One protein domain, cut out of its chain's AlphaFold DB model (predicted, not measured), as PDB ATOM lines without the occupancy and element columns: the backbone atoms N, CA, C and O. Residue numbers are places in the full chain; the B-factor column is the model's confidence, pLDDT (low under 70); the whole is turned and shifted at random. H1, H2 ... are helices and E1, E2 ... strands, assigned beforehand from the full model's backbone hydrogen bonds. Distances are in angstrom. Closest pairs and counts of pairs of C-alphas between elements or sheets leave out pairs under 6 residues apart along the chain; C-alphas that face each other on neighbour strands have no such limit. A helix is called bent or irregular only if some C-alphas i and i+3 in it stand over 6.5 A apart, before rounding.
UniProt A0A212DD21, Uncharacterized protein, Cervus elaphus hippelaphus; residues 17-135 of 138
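AT A GLANCE: This is residues 17 to 135 of the 138 residues of an uncharacterized protein of Cervus elaphus hippelaphus (UniProt A0A212DD21). A small twisted sheet makes one end of the body, and H4 with much of the looping stretch 83 to 104 makes the other; between them the last residues of H1 meet H2, H4 and H5. The 119 printed residues hold, in order, H1 H2 E1 H3 H4 H5 H6 E2 E3, a mixed class of helices and strands. The antiparallel sheet runs E1 E3 E2. The whole is compact, radius of gyration of the C-alphas 14.4 A, spanning 39 by 35 by 26 A.

IN THESE COORDINATES: Find C-alpha 24 at (-53.399, 164.713, 111.220); from there H1 runs 20.6 A to residue 37. Next come H2, residues 42 to 51, 14.2 A; E1, 56 to 60; H3, 61 to 64; H4, 75 to 82; H5, 105 to 111; H6, 114 to 117; E2, 120 to 125; and E3, 129 to 134, 15.8 A, ending at (-50.506, 190.059, 104.457).

HOW THE PARTS SIT: Begin at the hub, H1, irregular but only just: C-alphas 33 and 36 are 6.6 A apart. Its residues 32 to 36 touch H2 in a helical hairpin, shallow tilt of 30 degrees, closest C-alphas Ile 36 and Val 45, 6.0 A. Tyr 37 comes closest to H4 at Arg 76, C-alphas 6.1 A apart, and to H5 at Cys 106, 6.0 A; H1 touches both. H1, H2 and H5 each only graze the sheet. H3 is close to H5 but not clearly touching, C-alphas 64 and 106 at 5.8 A. H5 and H6 only just touch, only at the corner, with 3 pairs of C-alphas within 8 A. Within hydrogen-bond range are N 59 and O 130, 2.8 A, between E1 and E3, and N 121 and O 133, 2.8 A, in the hairpin E2 and E3. Every O i to N i+4 pair is within range in H2 and H4, 7 of 10 in H1, 1 of 3 in H5 beside 2 of 4 O i to N i+3 pairs; H3 and H6 are too short.

THE WHOLE: Look to Pro 95 and Val 123 for the farthest C-alphas, 41.0 A apart. The printed part has no cut; the link H4 to H5 is long, and no printed residue is under pLDDT 70.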
ATOM      1  N   ASN A  17     -49.272 178.104 112.630       91.56
ATOM      2  CA  ASN A  17     -48.546 176.848 112.491       91.56
ATOM      3  C   ASN A  17     -48.072 176.333 113.855       91.56
ATOM      4  O   ASN A  17     -47.437 177.066 114.614       91.56
ATOM      5  N   HIS A  18     -48.340 175.059 114.129       86.56
ATOM      6  CA  HIS A  18     -47.862 174.335 115.301       86.56
ATOM      7  C   HIS A  18     -47.525 172.903 114.858       86.56
ATOM      8  O   HIS A  18     -48.413 172.052 114.839       86.56
ATOM      9  N   PRO A  19     -46.286 172.657 114.397       77.19
ATOM     10  CA  PRO A  19     -45.941 171.428 113.691       77.19
ATOM     11  C   PRO A  19     -45.792 170.260 114.672       77.19
ATOM     12  O   PRO A  19     -44.694 169.977 115.149       77.19
ATOM     13  N   HIS A  20     -46.912 169.603 114.963       82.94
ATOM     14  CA  HIS A  20     -46.989 168.343 115.699       82.94
ATOM     15  C   HIS A  20     -47.277 167.202 114.736       82.94
ATOM     16  O   HIS A  20     -48.158 167.303 113.880       82.94
ATOM     17  N   TYR A  21     -46.510 166.125 114.860       80.62
ATOM     18  CA  TYR A  21     -46.579 165.000 113.930       80.62
ATOM     19  C   TYR A  21     -47.741 164.058 114.253       80.62
ATOM     20  O   TYR A  21     -48.264 163.391 113.359       80.62
ATOM     21  N   GLU A  22     -48.152 164.020 115.517       90.94
ATOM     22  CA  GLU A  22     -49.130 163.080 116.054       90.94
ATOM     23  C   GLU A  22     -50.566 163.396 115.607       90.94
ATOM     24  O   GLU A  22     -51.403 162.500 115.545       90.94
ATOM     25  N   ASP A  23     -50.852 164.649 115.242       94.00
ATOM     26  CA  ASP A  23     -52.182 165.100 114.833       94.00
ATOM     27  C   ASP A  23     -52.262 165.304 113.313       94.00
ATOM     28  O   ASP A  23     -51.491 166.054 112.711       94.00
ATOM     29  N   ASN A  24     -53.225 164.641 112.670       93.81
ATOM     30  CA  ASN A  24     -53.399 164.713 111.220       93.81
ATOM     31  C   ASN A  24     -53.785 166.118 110.731       93.81
ATOM     32  O   ASN A  24     -53.267 166.590 109.722       93.81
ATOM     33  N   SER A  25     -54.668 166.804 111.455       92.69
ATOM     34  CA  SER A  25     -55.122 168.146 111.086       92.69
ATOM     35  C   SER A  25     -53.989 169.170 111.190       92.69
ATOM     36  O   SER A  25     -53.876 170.062 110.343       92.69
ATOM     37  N   LEU A  26     -53.103 169.012 112.182       92.75
ATOM     38  CA  LEU A  26     -51.915 169.850 112.327       92.75
ATOM     39  C   LEU A  26     -50.899 169.574 111.219       92.75
ATOM     40  O   LEU A  26     -50.366 170.531 110.658       92.75
ATOM     41  N   ARG A  27     -50.692 168.310 110.827       92.69
ATOM     42  CA  ARG A  27     -49.830 167.965 109.683       92.69
ATOM     43  C   ARG A  27     -50.319 168.594 108.381       92.69
ATOM     44  O   ARG A  27     -49.520 169.214 107.678       92.69
ATOM     45  N   GLU A  28     -51.613 168.495 108.084       93.50
ATOM     46  CA  GLU A  28     -52.190 169.112 106.883       93.50
ATOM     47  C   GLU A  28     -52.078 170.639 106.920       93.50
ATOM     48  O   GLU A  28     -51.687 171.265 105.932       93.50
ATOM     49  N   ARG A  29     -52.311 171.257 108.084       94.56
ATOM     50  CA  ARG A  29     -52.109 172.700 108.254       94.56
ATOM     51  C   ARG A  29     -50.651 173.103 108.043       94.56
ATOM     52  O   ARG A  29     -50.394 174.084 107.350       94.56
ATOM     53  N   THR A  30     -49.692 172.360 108.593       94.19
ATOM     54  CA  THR A  30     -48.262 172.611 108.373       94.19
ATOM     55  C   THR A  30     -47.893 172.453 106.900       94.19
ATOM     56  O   THR A  30     -47.212 173.318 106.351       94.19
ATOM     57  N   LYS A  31     -48.378 171.408 106.220       94.06
ATOM     58  CA  LYS A  31     -48.164 171.211 104.778       94.06
ATOM     59  C   LYS A  31     -48.702 172.384 103.957       94.06
ATOM     60  O   LYS A  31     -48.053 172.809 102.999       94.06
ATOM     61  N   ALA A  32     -49.857 172.919 104.347       95.12
ATOM     62  CA  ALA A  32     -50.476 174.068 103.712       95.12
ATOM     63  C   ALA A  32     -49.687 175.367 103.957       95.12
ATOM     64  O   ALA A  32     -49.268 176.026 103.009       95.12
ATOM     65  N   VAL A  33     -49.400 175.729 105.210       95.31
ATOM     66  CA  VAL A  33     -48.673 176.981 105.494       95.31
ATOM     67  C   VAL A  33     -47.243 176.969 104.939       95.31
ATOM     68  O   VAL A  33     -46.707 178.019 104.589       95.31
ATOM     69  N   TYR A  34     -46.627 175.789 104.793       96.00
ATOM     70  CA  TYR A  34     -45.283 175.642 104.229       96.00
ATOM     71  C   TYR A  34     -45.231 175.781 102.706       96.00
ATOM     72  O   TYR A  34     -44.134 175.862 102.155       96.00
ATOM     73  N   GLN A  35     -46.370 175.914 102.017       97.25
ATOM     74  CA  GLN A  35     -46.390 176.224 100.583       97.25
ATOM     75  C   GLN A  35     -45.692 177.550 100.243       97.25
ATOM     76  O   GLN A  35     -45.250 177.731  99.112       97.25
ATOM     77  N   ILE A  36     -45.482 178.438 101.221       97.25
ATOM     78  CA  ILE A  36     -44.640 179.631 101.054       97.25
ATOM     79  C   ILE A  36     -43.168 179.310 100.713       97.25
ATOM     80  O   ILE A  36     -42.453 180.157 100.186       97.25
ATOM     81  N   TYR A  37     -42.695 178.088 100.974       96.94
ATOM     82  CA  TYR A  37     -41.359 177.615 100.579       96.94
ATOM     83  C   TYR A  37     -41.363 176.849  99.239       96.94
ATOM     84  O   TYR A  37     -40.312 176.415  98.756       96.94
ATOM     85  N   ALA A  38     -42.531 176.661  98.625       97.19
ATOM     86  CA  ALA A  38     -42.696 175.916  97.382       97.19
ATOM     87  C   ALA A  38     -42.589 176.819  96.133       97.19
ATOM     88  O   ALA A  38     -42.357 178.030  96.207       97.19
ATOM     89  N   LYS A  39     -42.728 176.200  94.958       97.12
ATOM     90  CA  LYS A  39     -42.885 176.868  93.658       97.12
ATOM     91  C   LYS A  39     -44.370 177.152  93.402       97.12
ATOM     92  O   LYS A  39     -45.062 176.322  92.812       97.12
ATOM     93  N   ARG A  40     -44.887 178.265  93.932       97.00
ATOM     94  CA  ARG A  40     -46.328 178.596  93.941       97.00
ATOM     95  C   ARG A  40     -46.577 180.063  93.609       97.00
ATOM     96  O   ARG A  40     -45.709 180.904  93.834       97.00
ATOM     97  N   ALA A  41     -47.771 180.346  93.096       97.25
ATOM     98  CA  ALA A  41     -48.219 181.700  92.792       97.25
ATOM     99  C   ALA A  41     -48.451 182.517  94.079       97.25
ATOM    100  O   ALA A  41     -48.906 181.951  95.084       97.25
ATOM    101  N   PRO A  42     -48.175 183.835  94.081       97.25
ATOM    102  CA  PRO A  42     -48.384 184.667  95.259       97.25
ATOM    103  C   PRO A  42     -49.841 184.747  95.715       97.25
ATOM    104  O   PRO A  42     -50.095 184.722  96.920       97.25
ATOM    105  N   GLU A  43     -50.779 184.758  94.771       97.38
ATOM    106  CA  GLU A  43     -52.226 184.751  95.003       97.38
ATOM    107  C   GLU A  43     -52.650 183.528  95.823       97.38
ATOM    108  O   GLU A  43     -53.396 183.623  96.794       97.38
ATOM    109  N   GLU A  44     -52.135 182.365  95.437       97.31
ATOM    110  CA  GLU A  44     -52.503 181.088  96.029       97.31
ATOM    111  C   GLU A  44     -51.937 180.929  97.440       97.31
ATOM    112  O   GLU A  44     -52.646 180.521  98.361       97.31
ATOM    113  N   VAL A  45     -50.667 181.296  97.631       97.88
ATOM    114  CA  VAL A  45     -50.039 181.280  98.956       97.88
ATOM    115  C   VAL A  45     -50.730 182.277  99.885       97.88
ATOM    116  O   VAL A  45     -50.967 181.963 101.051       97.88
ATOM    117  N   HIS A  46     -51.096 183.461  99.386       97.94
ATOM    118  CA  HIS A  46     -51.853 184.443 100.161       97.94
ATOM    119  C   HIS A  46     -53.216 183.895 100.582       97.94
ATOM    120  O   HIS A  46     -53.503 183.878 101.780       97.94
ATOM    121  N   ALA A  47     -54.012 183.378  99.642       97.56
ATOM    122  CA  ALA A  47     -55.327 182.806  99.927       97.56
ATOM    123  C   ALA A  47     -55.246 181.676 100.965       97.56
ATOM    124  O   ALA A  47     -56.034 181.635 101.914       97.56
ATOM    125  N   LEU A  48     -54.246 180.801 100.837       97.19
ATOM    126  CA  LEU A  48     -54.011 179.698 101.762       97.19
ATOM    127  C   LEU A  48     -53.627 180.173 103.167       97.19
ATOM    128  O   LEU A  48     -54.132 179.659 104.158       97.19
ATOM    129  N   LEU A  49     -52.754 181.171 103.288       97.44
ATOM    130  CA  LEU A  49     -52.392 181.730 104.592       97.44
ATOM    131  C   LEU A  49     -53.573 182.476 105.232       97.44
ATOM    132  O   LEU A  49     -53.789 182.366 106.445       97.44
ATOM    133  N   ARG A  50     -54.360 183.207 104.433       96.88
ATOM    134  CA  ARG A  50     -55.559 183.922 104.892       96.88
ATOM    135  C   ARG A  50     -56.668 182.981 105.347       96.88
ATOM    136  O   ARG A  50     -57.341 183.321 106.316       96.88
ATOM    137  N   SER A  51     -56.826 181.805 104.737       96.38
ATOM    138  CA  SER A  51     -57.830 180.820 105.175       96.38
ATOM    139  C   SER A  51     -57.586 180.315 106.606       96.38
ATOM    140  O   SER A  51     -58.535 179.970 107.306       96.38
ATOM    141  N   PHE A  52     -56.339 180.367 107.089       95.56
ATOM    142  CA  PHE A  52     -55.980 180.091 108.487       95.56
ATOM    143  C   PHE A  52     -55.955 181.336 109.390       95.56
ATOM    144  O   PHE A  52     -55.506 181.251 110.533       95.56
ATOM    145  N   GLY A  53     -56.395 182.498 108.898       95.25
ATOM    146  CA  GLY A  53     -56.379 183.752 109.655       95.25
ATOM    147  C   GLY A  53     -54.979 184.346 109.845       95.25
ATOM    148  O   GLY A  53     -54.726 185.020 110.839       95.25
ATOM    149  N   THR A  54     -54.044 184.083 108.927       96.81
ATOM    150  CA  THR A  54     -52.681 184.627 109.022       96.81
ATOM    151  C   THR A  54     -52.658 186.114 108.651       96.81
ATOM    152  O   THR A  54     -53.065 186.500 107.555       96.81
ATOM    153  N   ASP A  55     -52.125 186.953 109.543       96.69
ATOM    154  CA  ASP A  55     -51.896 188.387 109.283       96.69
ATOM    155  C   ASP A  55     -50.431 188.710 108.967       96.69
ATOM    156  O   ASP A  55     -50.132 189.680 108.270       96.69
ATOM    157  N   TYR A  56     -49.513 187.893 109.484       97.19
ATOM    158  CA  TYR A  56     -48.076 188.044 109.304       97.19
ATOM    159  C   TYR A  56     -47.445 186.691 109.018       97.19
ATOM    160  O   TYR A  56     -47.799 185.696 109.650       97.19
ATOM    161  N   VAL A  57     -46.462 186.673 108.127       96.94
ATOM    162  CA  VAL A  57     -45.610 185.509 107.896       96.94
ATOM    163  C   VAL A  57     -44.154 185.869 108.150       96.94
ATOM    164  O   VAL A  57     -43.697 186.958 107.799       96.94
ATOM    165  N   ILE A  58     -43.440 184.946 108.789       96.25
ATOM    166  CA  ILE A  58     -42.000 185.038 109.011       96.25
ATOM    167  C   ILE A  58     -41.344 184.024 108.082       96.25
ATOM    168  O   ILE A  58     -41.580 182.825 108.206       96.25
ATOM    169  N   LEU A  59     -40.543 184.519 107.147       95.69
ATOM    170  CA  LEU A  59     -39.701 183.713 106.277       95.69
ATOM    171  C   LEU A  59     -38.288 183.650 106.846       95.69
ATOM    172  O   LEU A  59     -37.734 184.666 107.265       95.69
ATOM    173  N   GLU A  60     -37.720 182.449 106.835       94.06
ATOM    174  CA  GLU A  60     -36.382 182.163 107.348       94.06
ATOM    175  C   GLU A  60     -35.454 181.782 106.195       94.06
ATOM    176  O   GLU A  60     -35.738 180.845 105.441       94.06
ATOM    177  N   ASP A  61     -34.316 182.464 106.089       92.69
ATOM    178  CA  ASP A  61     -33.326 182.195 105.043       92.69
ATOM    179  C   ASP A  61     -32.674 180.819 105.200       92.69
ATOM    180  O   ASP A  61     -32.374 180.160 104.204       92.69
ATOM    181  N   SER A  62     -32.537 180.343 106.440       90.75
ATOM    182  CA  SER A  62     -32.083 178.985 106.758       90.75
ATOM    183  C   SER A  62     -32.974 177.906 106.138       90.75
ATOM    184  O   SER A  62     -32.465 176.864 105.734       90.75
ATOM    185  N   ILE A  63     -34.282 178.159 106.017       91.62
ATOM    186  CA  ILE A  63     -35.242 177.231 105.413       91.62
ATOM    187  C   ILE A  63     -35.290 177.427 103.895       91.62
ATOM    188  O   ILE A  63     -35.197 176.456 103.143       91.62
ATOM    189  N   CYS A  64     -35.387 178.678 103.429       92.56
ATOM    190  CA  CYS A  64     -35.425 178.999 101.998       92.56
ATOM    191  C   CYS A  64     -34.196 178.464 101.241       92.56
ATOM    192  O   CYS A  64     -34.316 177.986 100.109       92.56
ATOM    193  N   TYR A  65     -33.021 178.514 101.873       90.50
ATOM    194  CA  TYR A  65     -31.742 178.142 101.268       90.50
ATOM    195  C   TYR A  65     -31.062 176.974 101.980       90.50
ATOM    196  O   TYR A  65     -29.835 176.877 101.957       90.50
ATOM    197  N   GLU A  66     -31.841 176.077 102.587       89.62
ATOM    198  CA  GLU A  66     -31.322 174.890 103.263       89.62
ATOM    199  C   GLU A  66     -30.395 174.075 102.335       89.62
ATOM    200  O   GLU A  66     -30.752 173.706 101.208       89.62
ATOM    201  N   ARG A  67     -29.180 173.800 102.821       85.69
ATOM    202  CA  ARG A  67     -28.091 173.098 102.113       85.69
ATOM    203  C   ARG A  67     -27.500 171.932 102.905       85.69
ATOM    204  O   ARG A  67     -26.706 171.178 102.354       85.69
ATOM    205  N   ARG A  68     -27.876 171.765 104.174       89.88
ATOM    206  CA  ARG A  68     -27.414 170.697 105.067       89.88
ATOM    207  C   ARG A  68     -27.864 169.321 104.591       89.88
ATOM    208  O   ARG A  68     -27.124 168.353 104.729       89.88
ATOM    209  N   HIS A  69     -29.075 169.236 104.047       91.81
ATOM    210  CA  HIS A  69     -29.638 167.982 103.559       91.81
ATOM    211  C   HIS A  69     -29.359 167.798 102.066       91.81
ATOM    212  O   HIS A  69     -29.395 168.750 101.281       91.81
ATOM    213  N   ARG A  70     -29.106 166.545 101.674       92.00
ATOM    214  CA  ARG A  70     -28.982 166.154 100.265       92.00
ATOM    215  C   ARG A  70     -30.317 166.359  99.541       92.00
ATOM    216  O   ARG A  70     -31.376 166.374 100.171       92.00
ATOM    217  N   ARG A  71     -30.253 166.502  98.214       92.50
ATOM    218  CA  ARG A  71     -31.444 166.537  97.353       92.50
ATOM    219  C   ARG A  71     -32.322 165.307  97.623       92.50
ATOM    220  O   ARG A  71     -31.791 164.212  97.778       92.50
ATOM    221  N   GLY A  72     -33.631 165.515  97.717       91.94
ATOM    222  CA  GLY A  72     -34.629 164.522  98.128       91.94
ATOM    223  C   GLY A  72     -35.001 164.596  99.614       91.94
ATOM    224  O   GLY A  72     -36.098 164.191  99.980       91.94
ATOM    225  N   CYS A  73     -34.144 165.175 100.466       92.00
ATOM    226  CA  CYS A  73     -34.380 165.270 101.914       92.00
ATOM    227  C   CYS A  73     -34.536 166.712 102.425       92.00
ATOM    228  O   CYS A  73     -34.676 166.929 103.628       92.00
ATOM    229  N   ARG A  74     -34.471 167.725 101.551       93.75
ATOM    230  CA  ARG A  74     -34.683 169.133 101.934       93.75
ATOM    231  C   ARG A  74     -36.181 169.420 102.001       93.75
ATOM    232  O   ARG A  74     -36.934 168.894 101.190       93.75
ATOM    233  N   LEU A  75     -36.616 170.338 102.867       93.38
ATOM    234  CA  LEU A  75     -38.036 170.715 102.948       93.38
ATOM    235  C   LEU A  75     -38.612 171.123 101.581       93.38
ATOM    236  O   LEU A  75     -39.672 170.646 101.193       93.38
ATOM    237  N   ARG A  76     -37.890 171.966 100.835       93.94
ATOM    238  CA  ARG A  76     -38.305 172.395  99.491       93.94
ATOM    239  C   ARG A  76     -38.473 171.233  98.510       93.94
ATOM    240  O   ARG A  76     -39.357 171.300  97.673       93.94
ATOM    241  N   ASP A  77     -37.678 170.173  98.651       94.75
ATOM    242  CA  ASP A  77     -37.760 168.998  97.783       94.75
ATOM    243  C   ASP A  77     -39.014 168.192  98.094       94.75
ATOM    244  O   ASP A  77     -39.745 167.813  97.188       94.75
ATOM    245  N   LEU A  78     -39.293 167.987  99.383       94.75
ATOM    246  CA  LEU A  78     -40.501 167.302  99.836       94.75
ATOM    247  C   LEU A  78     -41.760 168.058  99.396       94.75
ATOM    248  O   LEU A  78     -42.737 167.436  98.989       94.75
ATOM    249  N   LEU A  79     -41.731 169.394  99.444       96.19
ATOM    250  CA  LEU A  79     -42.817 170.236  98.941       96.19
ATOM    251  C   LEU A  79     -42.949 170.163  97.418       96.19
ATOM    252  O   LEU A  79     -44.068 170.122  96.920       96.19
ATOM    253  N   ASP A  80     -41.837 170.147  96.683       95.75
ATOM    254  CA  ASP A  80     -41.867 170.004  95.228       95.75
ATOM    255  C   ASP A  80     -42.491 168.661  94.840       95.75
ATOM    256  O   ASP A  80     -43.491 168.647  94.126       95.75
ATOM    257  N   VAL A  81     -41.998 167.551  95.398       95.75
ATOM    258  CA  VAL A  81     -42.537 166.206  95.145       95.75
ATOM    259  C   VAL A  81     -44.015 166.119  95.533       95.75
ATOM    260  O   VAL A  81     -44.828 165.644  94.746       95.75
ATOM    261  N   ALA A  82     -44.399 166.643  96.703       95.31
ATOM    262  CA  ALA A  82     -45.793 166.639  97.153       95.31
ATOM    263  C   ALA A  82     -46.738 167.461  96.257       95.31
ATOM    264  O   ALA A  82     -47.944 167.223  96.276       95.31
ATOM    265  N   ASN A  83     -46.199 168.413  95.495       96.56
ATOM    266  CA  ASN A  83     -46.929 169.224  94.523       96.56
ATOM    267  C   ASN A  83     -46.807 168.691  93.084       96.56
ATOM    268  O   ASN A  83     -47.287 169.340  92.157       96.56
ATOM    269  N   GLY A  84     -46.159 167.540  92.870       96.38
ATOM    270  CA  GLY A  84     -45.916 166.997  91.531       96.38
ATOM    271  C   GLY A  84     -44.883 167.791  90.725       96.38
ATOM    272  O   GLY A  84     -44.910 167.777  89.495       96.38
ATOM    273  N   HIS A  85     -43.992 168.519  91.400       96.81
ATOM    274  CA  HIS A  85     -42.976 169.366  90.792       96.81
ATOM    275  C   HIS A  85     -41.580 168.737  90.842       96.81
ATOM    276  O   HIS A  85     -41.191 168.096  91.816       96.81
ATOM    277  N   MET A  86     -40.778 169.004  89.811       95.56
ATOM    278  CA  MET A  86     -39.359 168.656  89.787       95.56
ATOM    279  C   MET A  86     -38.570 169.451  90.841       95.56
ATOM    280  O   MET A  86     -38.676 170.684  90.930       95.56
ATOM    281  N   MET A  87     -37.727 168.731  91.585       94.50
ATOM    282  CA  MET A  87     -36.836 169.278  92.610       94.50
ATOM    283  C   MET A  87     -35.688 170.083  91.996       94.50
ATOM    284  O   MET A  87     -35.185 169.752  90.920       94.50
ATOM    285  N   ASP A  88     -35.196 171.082  92.729       90.62
ATOM    286  CA  ASP A  88     -34.057 171.903  92.301       90.62
ATOM    287  C   ASP A  88     -32.702 171.181  92.410       90.62
ATOM    288  O   ASP A  88     -32.436 170.418  93.349       90.62
ATOM    289  N   GLY A  89     -31.779 171.546  91.519       88.12
ATOM    290  CA  GLY A  89     -30.389 171.086  91.531       88.12
ATOM    291  C   GLY A  89     -30.160 169.765  90.786       88.12
ATOM    292  O   GLY A  89     -31.105 169.161  90.286       88.12
ATOM    293  N   PRO A  90     -28.893 169.325  90.691       88.00
ATOM    294  CA  PRO A  90     -28.521 168.156  89.903       88.00
ATOM    295  C   PRO A  90     -29.075 166.861  90.506       88.00
ATOM    296  O   PRO A  90     -29.075 166.684  91.727       88.00
ATOM    297  N   GLY A  91     -29.498 165.947  89.636       89.06
ATOM    298  CA  GLY A  91     -29.994 164.617  89.980       89.06
ATOM    299  C   GLY A  91     -31.273 164.264  89.224       89.06
ATOM    300  O   GLY A  91     -31.942 165.130  88.666       89.06
ATOM    301  N   GLU A  92     -31.620 162.983  89.224       88.38
ATOM    302  CA  GLU A  92     -32.805 162.476  88.530       88.38
ATOM    303  C   GLU A  92     -34.087 162.849  89.290       88.38
ATOM    304  O   GLU A  92     -34.106 162.909  90.523       88.38
ATOM    305  N   ASN A  93     -35.145 163.191  88.561       91.31
ATOM    306  CA  ASN A  93     -36.499 163.310  89.103       91.31
ATOM    307  C   ASN A  93     -37.283 162.065  88.691       91.31
ATOM    308  O   ASN A  93     -36.979 161.467  87.661       91.31
ATOM    309  N   ASP A  94     -38.299 161.717  89.473       89.44
ATOM    310  CA  ASP A  94     -39.296 160.740  89.044       89.44
ATOM    311  C   ASP A  94     -39.947 161.222  87.724       89.44
ATOM    312  O   ASP A  94     -40.251 162.420  87.619       89.44
ATOM    313  N   PRO A  95     -40.106 160.347  86.709       90.12
ATOM    314  CA  PRO A  95     -40.663 160.708  85.403       90.12
ATOM    315  C   PRO A  95     -42.056 161.352  85.462       90.12
ATOM    316  O   PRO A  95     -42.397 162.111  84.554       90.12
ATOM    317  N   ASP A  96     -42.835 161.106  86.517       93.12
ATOM    318  CA  ASP A  96     -44.184 161.667  86.661       93.12
ATOM    319  C   ASP A  96     -44.187 163.137  87.131       93.12
ATOM    320  O   ASP A  96     -45.209 163.832  87.043       93.12
ATOM    321  N   LEU A  97     -43.049 163.649  87.620       94.50
ATOM    322  CA  LEU A  97     -42.920 165.024  88.101       94.50
ATOM    323  C   LEU A  97     -42.794 166.018  86.946       94.50
ATOM    324  O   LEU A  97     -42.056 165.819  85.983       94.50
ATOM    325  N   LYS A  98     -43.464 167.163  87.079       95.44
ATOM    326  CA  LYS A  98     -43.515 168.214  86.056       95.44
ATOM    327  C   LYS A  98     -42.697 169.432  86.461       95.44
ATOM    328  O   LYS A  98     -42.426 169.674  87.635       95.44
ATOM    329  N   LEU A  99     -42.314 170.253  85.489       94.00
ATOM    330  CA  LEU A  99     -41.776 171.576  85.796       94.00
ATOM    331  C   LEU A  99     -42.878 172.434  86.427       94.00
ATOM    332  O   LEU A  99     -44.003 172.478  85.931       94.00
ATOM    333  N   ALA A 100     -42.555 173.115  87.525       95.50
ATOM    334  CA  ALA A 100     -43.496 174.037  88.145       95.50
ATOM    335  C   ALA A 100     -43.711 175.264  87.248       95.50
ATOM    336  O   ALA A 100     -42.752 175.810  86.702       95.50
ATOM    337  N   GLY A 101     -44.954 175.740  87.159       95.31
ATOM    338  CA  GLY A 101     -45.299 176.951  86.401       95.31
ATOM    339  C   GLY A 101     -44.871 178.263  87.070       95.31
ATOM    340  O   GLY A 101     -44.979 179.324  86.463       95.31
ATOM    341  N   HIS A 102     -44.382 178.200  88.312       95.94
ATOM    342  CA  HIS A 102     -43.971 179.364  89.089       95.94
ATOM    343  C   HIS A 102     -42.546 179.200  89.628       95.94
ATOM    344  O   HIS A 102     -42.123 178.084  89.941       95.94
ATOM    345  N   PRO A 103     -41.797 180.303  89.773       95.75
ATOM    346  CA  PRO A 103     -40.508 180.297  90.454       95.75
ATOM    347  C   PRO A 103     -40.652 179.990  91.953       95.75
ATOM    348  O   PRO A 103     -41.747 179.966  92.521       95.75
ATOM    349  N   ARG A 104     -39.514 179.763  92.617       95.94
ATOM    350  CA  ARG A 104     -39.459 179.554  94.066       95.94
ATOM    351  C   ARG A 104     -39.900 180.825  94.791       95.94
ATOM    352  O   ARG A 104     -39.256 181.868  94.682       95.94
ATOM    353  N   PHE A 105     -40.940 180.711  95.610       97.12
ATOM    354  CA  PHE A 105     -41.556 181.861  96.270       97.12
ATOM    355  C   PHE A 105     -40.563 182.666  97.134       97.12
ATOM    356  O   PHE A 105     -40.539 183.895  97.070       97.12
ATOM    357  N   CYS A 106     -39.688 181.984  97.888       95.31
ATOM    358  CA  CYS A 106     -38.653 182.610  98.725       95.31
ATOM    359  C   CYS A 106     -37.745 183.604  97.987       95.31
ATOM    360  O   CYS A 106     -37.258 184.558  98.595       95.31
ATOM    361  N   GLU A 107     -37.458 183.356  96.710       94.56
ATOM    362  CA  GLU A 107     -36.568 184.205  95.917       94.56
ATOM    363  C   GLU A 107     -37.323 185.413  95.369       94.56
ATOM    364  O   GLU A 107     -36.836 186.540  95.446       94.56
ATOM    365  N   GLU A 108     -38.538 185.194  94.872       96.31
ATOM    366  CA  GLU A 108     -39.331 186.241  94.237       96.31
ATOM    367  C   GLU A 108     -39.902 187.263  95.218       96.31
ATOM    368  O   GLU A 108     -39.847 188.464  94.951       96.31
ATOM    369  N   ILE A 109     -40.388 186.832  96.389       97.00
ATOM    370  CA  ILE A 109     -40.987 187.751  97.374       97.00
ATOM    371  C   ILE A 109     -39.988 188.812  97.880       97.00
ATOM    372  O   ILE A 109     -40.365 189.865  98.401       97.00
ATOM    373  N   LYS A 110     -38.683 188.576  97.716       94.69
ATOM    374  CA  LYS A 110     -37.629 189.529  98.093       94.69
ATOM    375  C   LYS A 110     -37.373 190.605  97.038       94.69
ATOM    376  O   LYS A 110     -36.805 191.640  97.389       94.69
ATOM    377  N   LYS A 111     -37.810 190.390  95.791       95.38
ATOM    378  CA  LYS A 111     -37.575 191.276  94.638       95.38
ATOM    379  C   LYS A 111     -38.524 192.478  94.569       95.38
ATOM    380  O   LYS A 111     -38.376 193.302  93.678       95.38
ATOM    381  N   ASN A 112     -39.477 192.598  95.500       91.81
ATOM    382  CA  ASN A 112     -40.475 193.678  95.539       91.81
ATOM    383  C   ASN A 112     -41.284 193.820  94.232       91.81
ATOM    384  O   ASN A 112     -41.645 194.928  93.839       91.81
ATOM    385  N   LEU A 113     -41.568 192.704  93.552       96.06
ATOM    386  CA  LEU A 113     -42.391 192.707  92.344       96.06
ATOM    387  C   LEU A 113     -43.851 193.076  92.677       96.06
ATOM    388  O   LEU A 113     -44.355 192.599  93.697       96.06
ATOM    389  N   PRO A 114     -44.560 193.836  91.815       96.06
ATOM    390  CA  PRO A 114     -45.959 194.223  92.041       96.06
ATOM    391  C   PRO A 114     -46.902 193.047  92.326       96.06
ATOM    392  O   PRO A 114     -47.781 193.145  93.175       96.06
ATOM    393  N   THR A 115     -46.672 191.907  91.669       95.81
ATOM    394  CA  THR A 115     -47.440 190.666  91.863       95.81
ATOM    395  C   THR A 115     -47.311 190.092  93.274       95.81
ATOM    396  O   THR A 115     -48.221 189.427  93.749       95.81
ATOM    397  N   TYR A 116     -46.212 190.373  93.979       97.56
ATOM    398  CA  TYR A 116     -46.010 189.958  95.368       97.56
ATOM    399  C   TYR A 116     -46.409 191.059  96.347       97.56
ATOM    400  O   TYR A 116     -47.040 190.771  97.362       97.56
ATOM    401  N   THR A 117     -46.073 192.321  96.061       96.94
ATOM    402  CA  THR A 117     -46.348 193.441  96.974       96.94
ATOM    403  C   THR A 117     -47.836 193.761  97.101       96.94
ATOM    404  O   THR A 117     -48.240 194.291  98.136       96.94
ATOM    405  N   ALA A 118     -48.660 193.356  96.126       97.00
ATOM    406  CA  ALA A 118     -50.121 193.372  96.235       97.00
ATOM    407  C   ALA A 118     -50.658 192.516  97.404       97.00
ATOM    408  O   ALA A 118     -51.693 192.834  97.993       97.00
ATOM    409  N   TYR A 119     -49.941 191.448  97.770       97.75
ATOM    410  CA  TYR A 119     -50.347 190.497  98.810       97.75
ATOM    411  C   TYR A 119     -49.486 190.565 100.070       97.75
ATOM    412  O   TYR A 119     -49.978 190.283 101.163       97.75
ATOM    413  N   PHE A 120     -48.211 190.937  99.939       98.19
ATOM    414  CA  PHE A 120     -47.214 190.849 101.001       98.19
ATOM    415  C   PHE A 120     -46.420 192.150 101.123       98.19
ATOM    416  O   PHE A 120     -45.606 192.496 100.268       98.19
ATOM    417  N   THR A 121     -46.585 192.850 102.240       98.00
ATOM    418  CA  THR A 121     -45.795 194.040 102.571       98.00
ATOM    419  C   THR A 121     -44.690 193.667 103.550       98.00
ATOM    420  O   THR A 121     -44.977 193.254 104.674       98.00
ATOM    421  N   ARG A 122     -43.418 193.814 103.166       97.69
ATOM    422  CA  ARG A 122     -42.295 193.571 104.086       97.69
ATOM    423  C   ARG A 122     -42.287 194.635 105.185       97.69
ATOM    424  O   ARG A 122     -42.165 195.817 104.888       97.69
ATOM    425  N   VAL A 123     -42.397 194.212 106.442       97.50
ATOM    426  CA  VAL A 123     -42.442 195.103 107.620       97.50
ATOM    427  C   VAL A 123     -41.191 195.012 108.487       97.50
ATOM    428  O   VAL A 123     -40.934 195.900 109.292       97.50
ATOM    429  N   PHE A 124     -40.401 193.952 108.327       96.88
ATOM    430  CA  PHE A 124     -39.120 193.793 109.005       96.88
ATOM    431  C   PHE A 124     -38.198 192.887 108.190       96.88
ATOM    432  O   PHE A 124     -38.653 191.971 107.499       96.88
ATOM    433  N   GLN A 125     -36.896 193.131 108.296       96.50
ATOM    434  CA  GLN A 125     -35.864 192.266 107.748       96.50
ATOM    435  C   GLN A 125     -34.613 192.335 108.623       96.50
ATOM    436  O   GLN A 125     -34.193 193.414 109.035       96.50
ATOM    437  N   ASN A 126     -33.981 191.188 108.841       94.81
ATOM    438  CA  ASN A 126     -32.596 191.103 109.290       94.81
ATOM    439  C   ASN A 126     -31.843 190.046 108.458       94.81
ATOM    440  O   ASN A 126     -32.303 189.659 107.387       94.81
ATOM    441  N   LYS A 127     -30.671 189.600 108.924       90.38
ATOM    442  CA  LYS A 127     -29.844 188.613 108.205       90.38
ATOM    443  C   LYS A 127     -30.494 187.229 108.054       90.38
ATOM    444  O   LYS A 127     -30.053 186.467 107.205       90.38
ATOM    445  N   THR A 128     -31.485 186.900 108.880       91.44
ATOM    446  CA  THR A 128     -32.079 185.556 108.958       91.44
ATOM    447  C   THR A 128     -33.572 185.564 108.652       91.44
ATOM    448  O   THR A 128     -34.078 184.626 108.043       91.44
ATOM    449  N   PHE A 129     -34.280 186.607 109.087       95.19
ATOM    450  CA  PHE A 129     -35.732 186.686 109.091       95.19
ATOM    451  C   PHE A 129     -36.228 187.817 108.205       95.19
ATOM    452  O   PHE A 129     -35.762 188.956 108.297       95.19
ATOM    453  N   HIS A 130     -37.255 187.514 107.423       97.00
ATOM    454  CA  HIS A 130     -38.051 188.483 106.690       97.00
ATOM    455  C   HIS A 130     -39.499 188.377 107.161       97.00
ATOM    456  O   HIS A 130     -40.104 187.310 107.070       97.00
ATOM    457  N   VAL A 131     -40.067 189.471 107.663       97.31
ATOM    458  CA  VAL A 131     -41.458 189.498 108.126       97.31
ATOM    459  C   VAL A 131     -42.300 190.256 107.121       97.31
ATOM    460  O   VAL A 131     -42.007 191.410 106.793       97.31
ATOM    461  N   TYR A 132     -43.370 189.615 106.671       98.19
ATOM    462  CA  TYR A 132     -44.327 190.180 105.736       98.19
ATOM    463  C   TYR A 132     -45.699 190.263 106.390       98.19
ATOM    464  O   TYR A 132     -46.180 189.288 106.962       98.19
ATOM    465  N   LYS A 133     -46.330 191.431 106.294       98.00
ATOM    466  CA  LYS A 133     -47.747 191.625 106.587       98.00
ATOM    467  C   LYS A 133     -48.555 191.236 105.353       98.00
ATOM    468  O   LYS A 133     -48.215 191.664 104.250       98.00
ATOM    469  N   LEU A 134     -49.604 190.444 105.537       97.94
ATOM    470  CA  LEU A 134     -50.506 190.059 104.457       97.94
ATOM    471  C   LEU A 134     -51.539 191.165 104.216       97.94
ATOM    472  O   LEU A 134     -52.025 191.794 105.163       97.94
ATOM    473  N   SER A 135     -51.888 191.397 102.952       96.62
ATOM    474  CA  SER A 135     -52.981 192.302 102.608       96.62
ATOM    475  C   SER A 135     -54.308 191.740 103.118       96.62
ATOM    476  O   SER A 135     -54.573 190.535 103.084       96.62
TER     477      SER A 135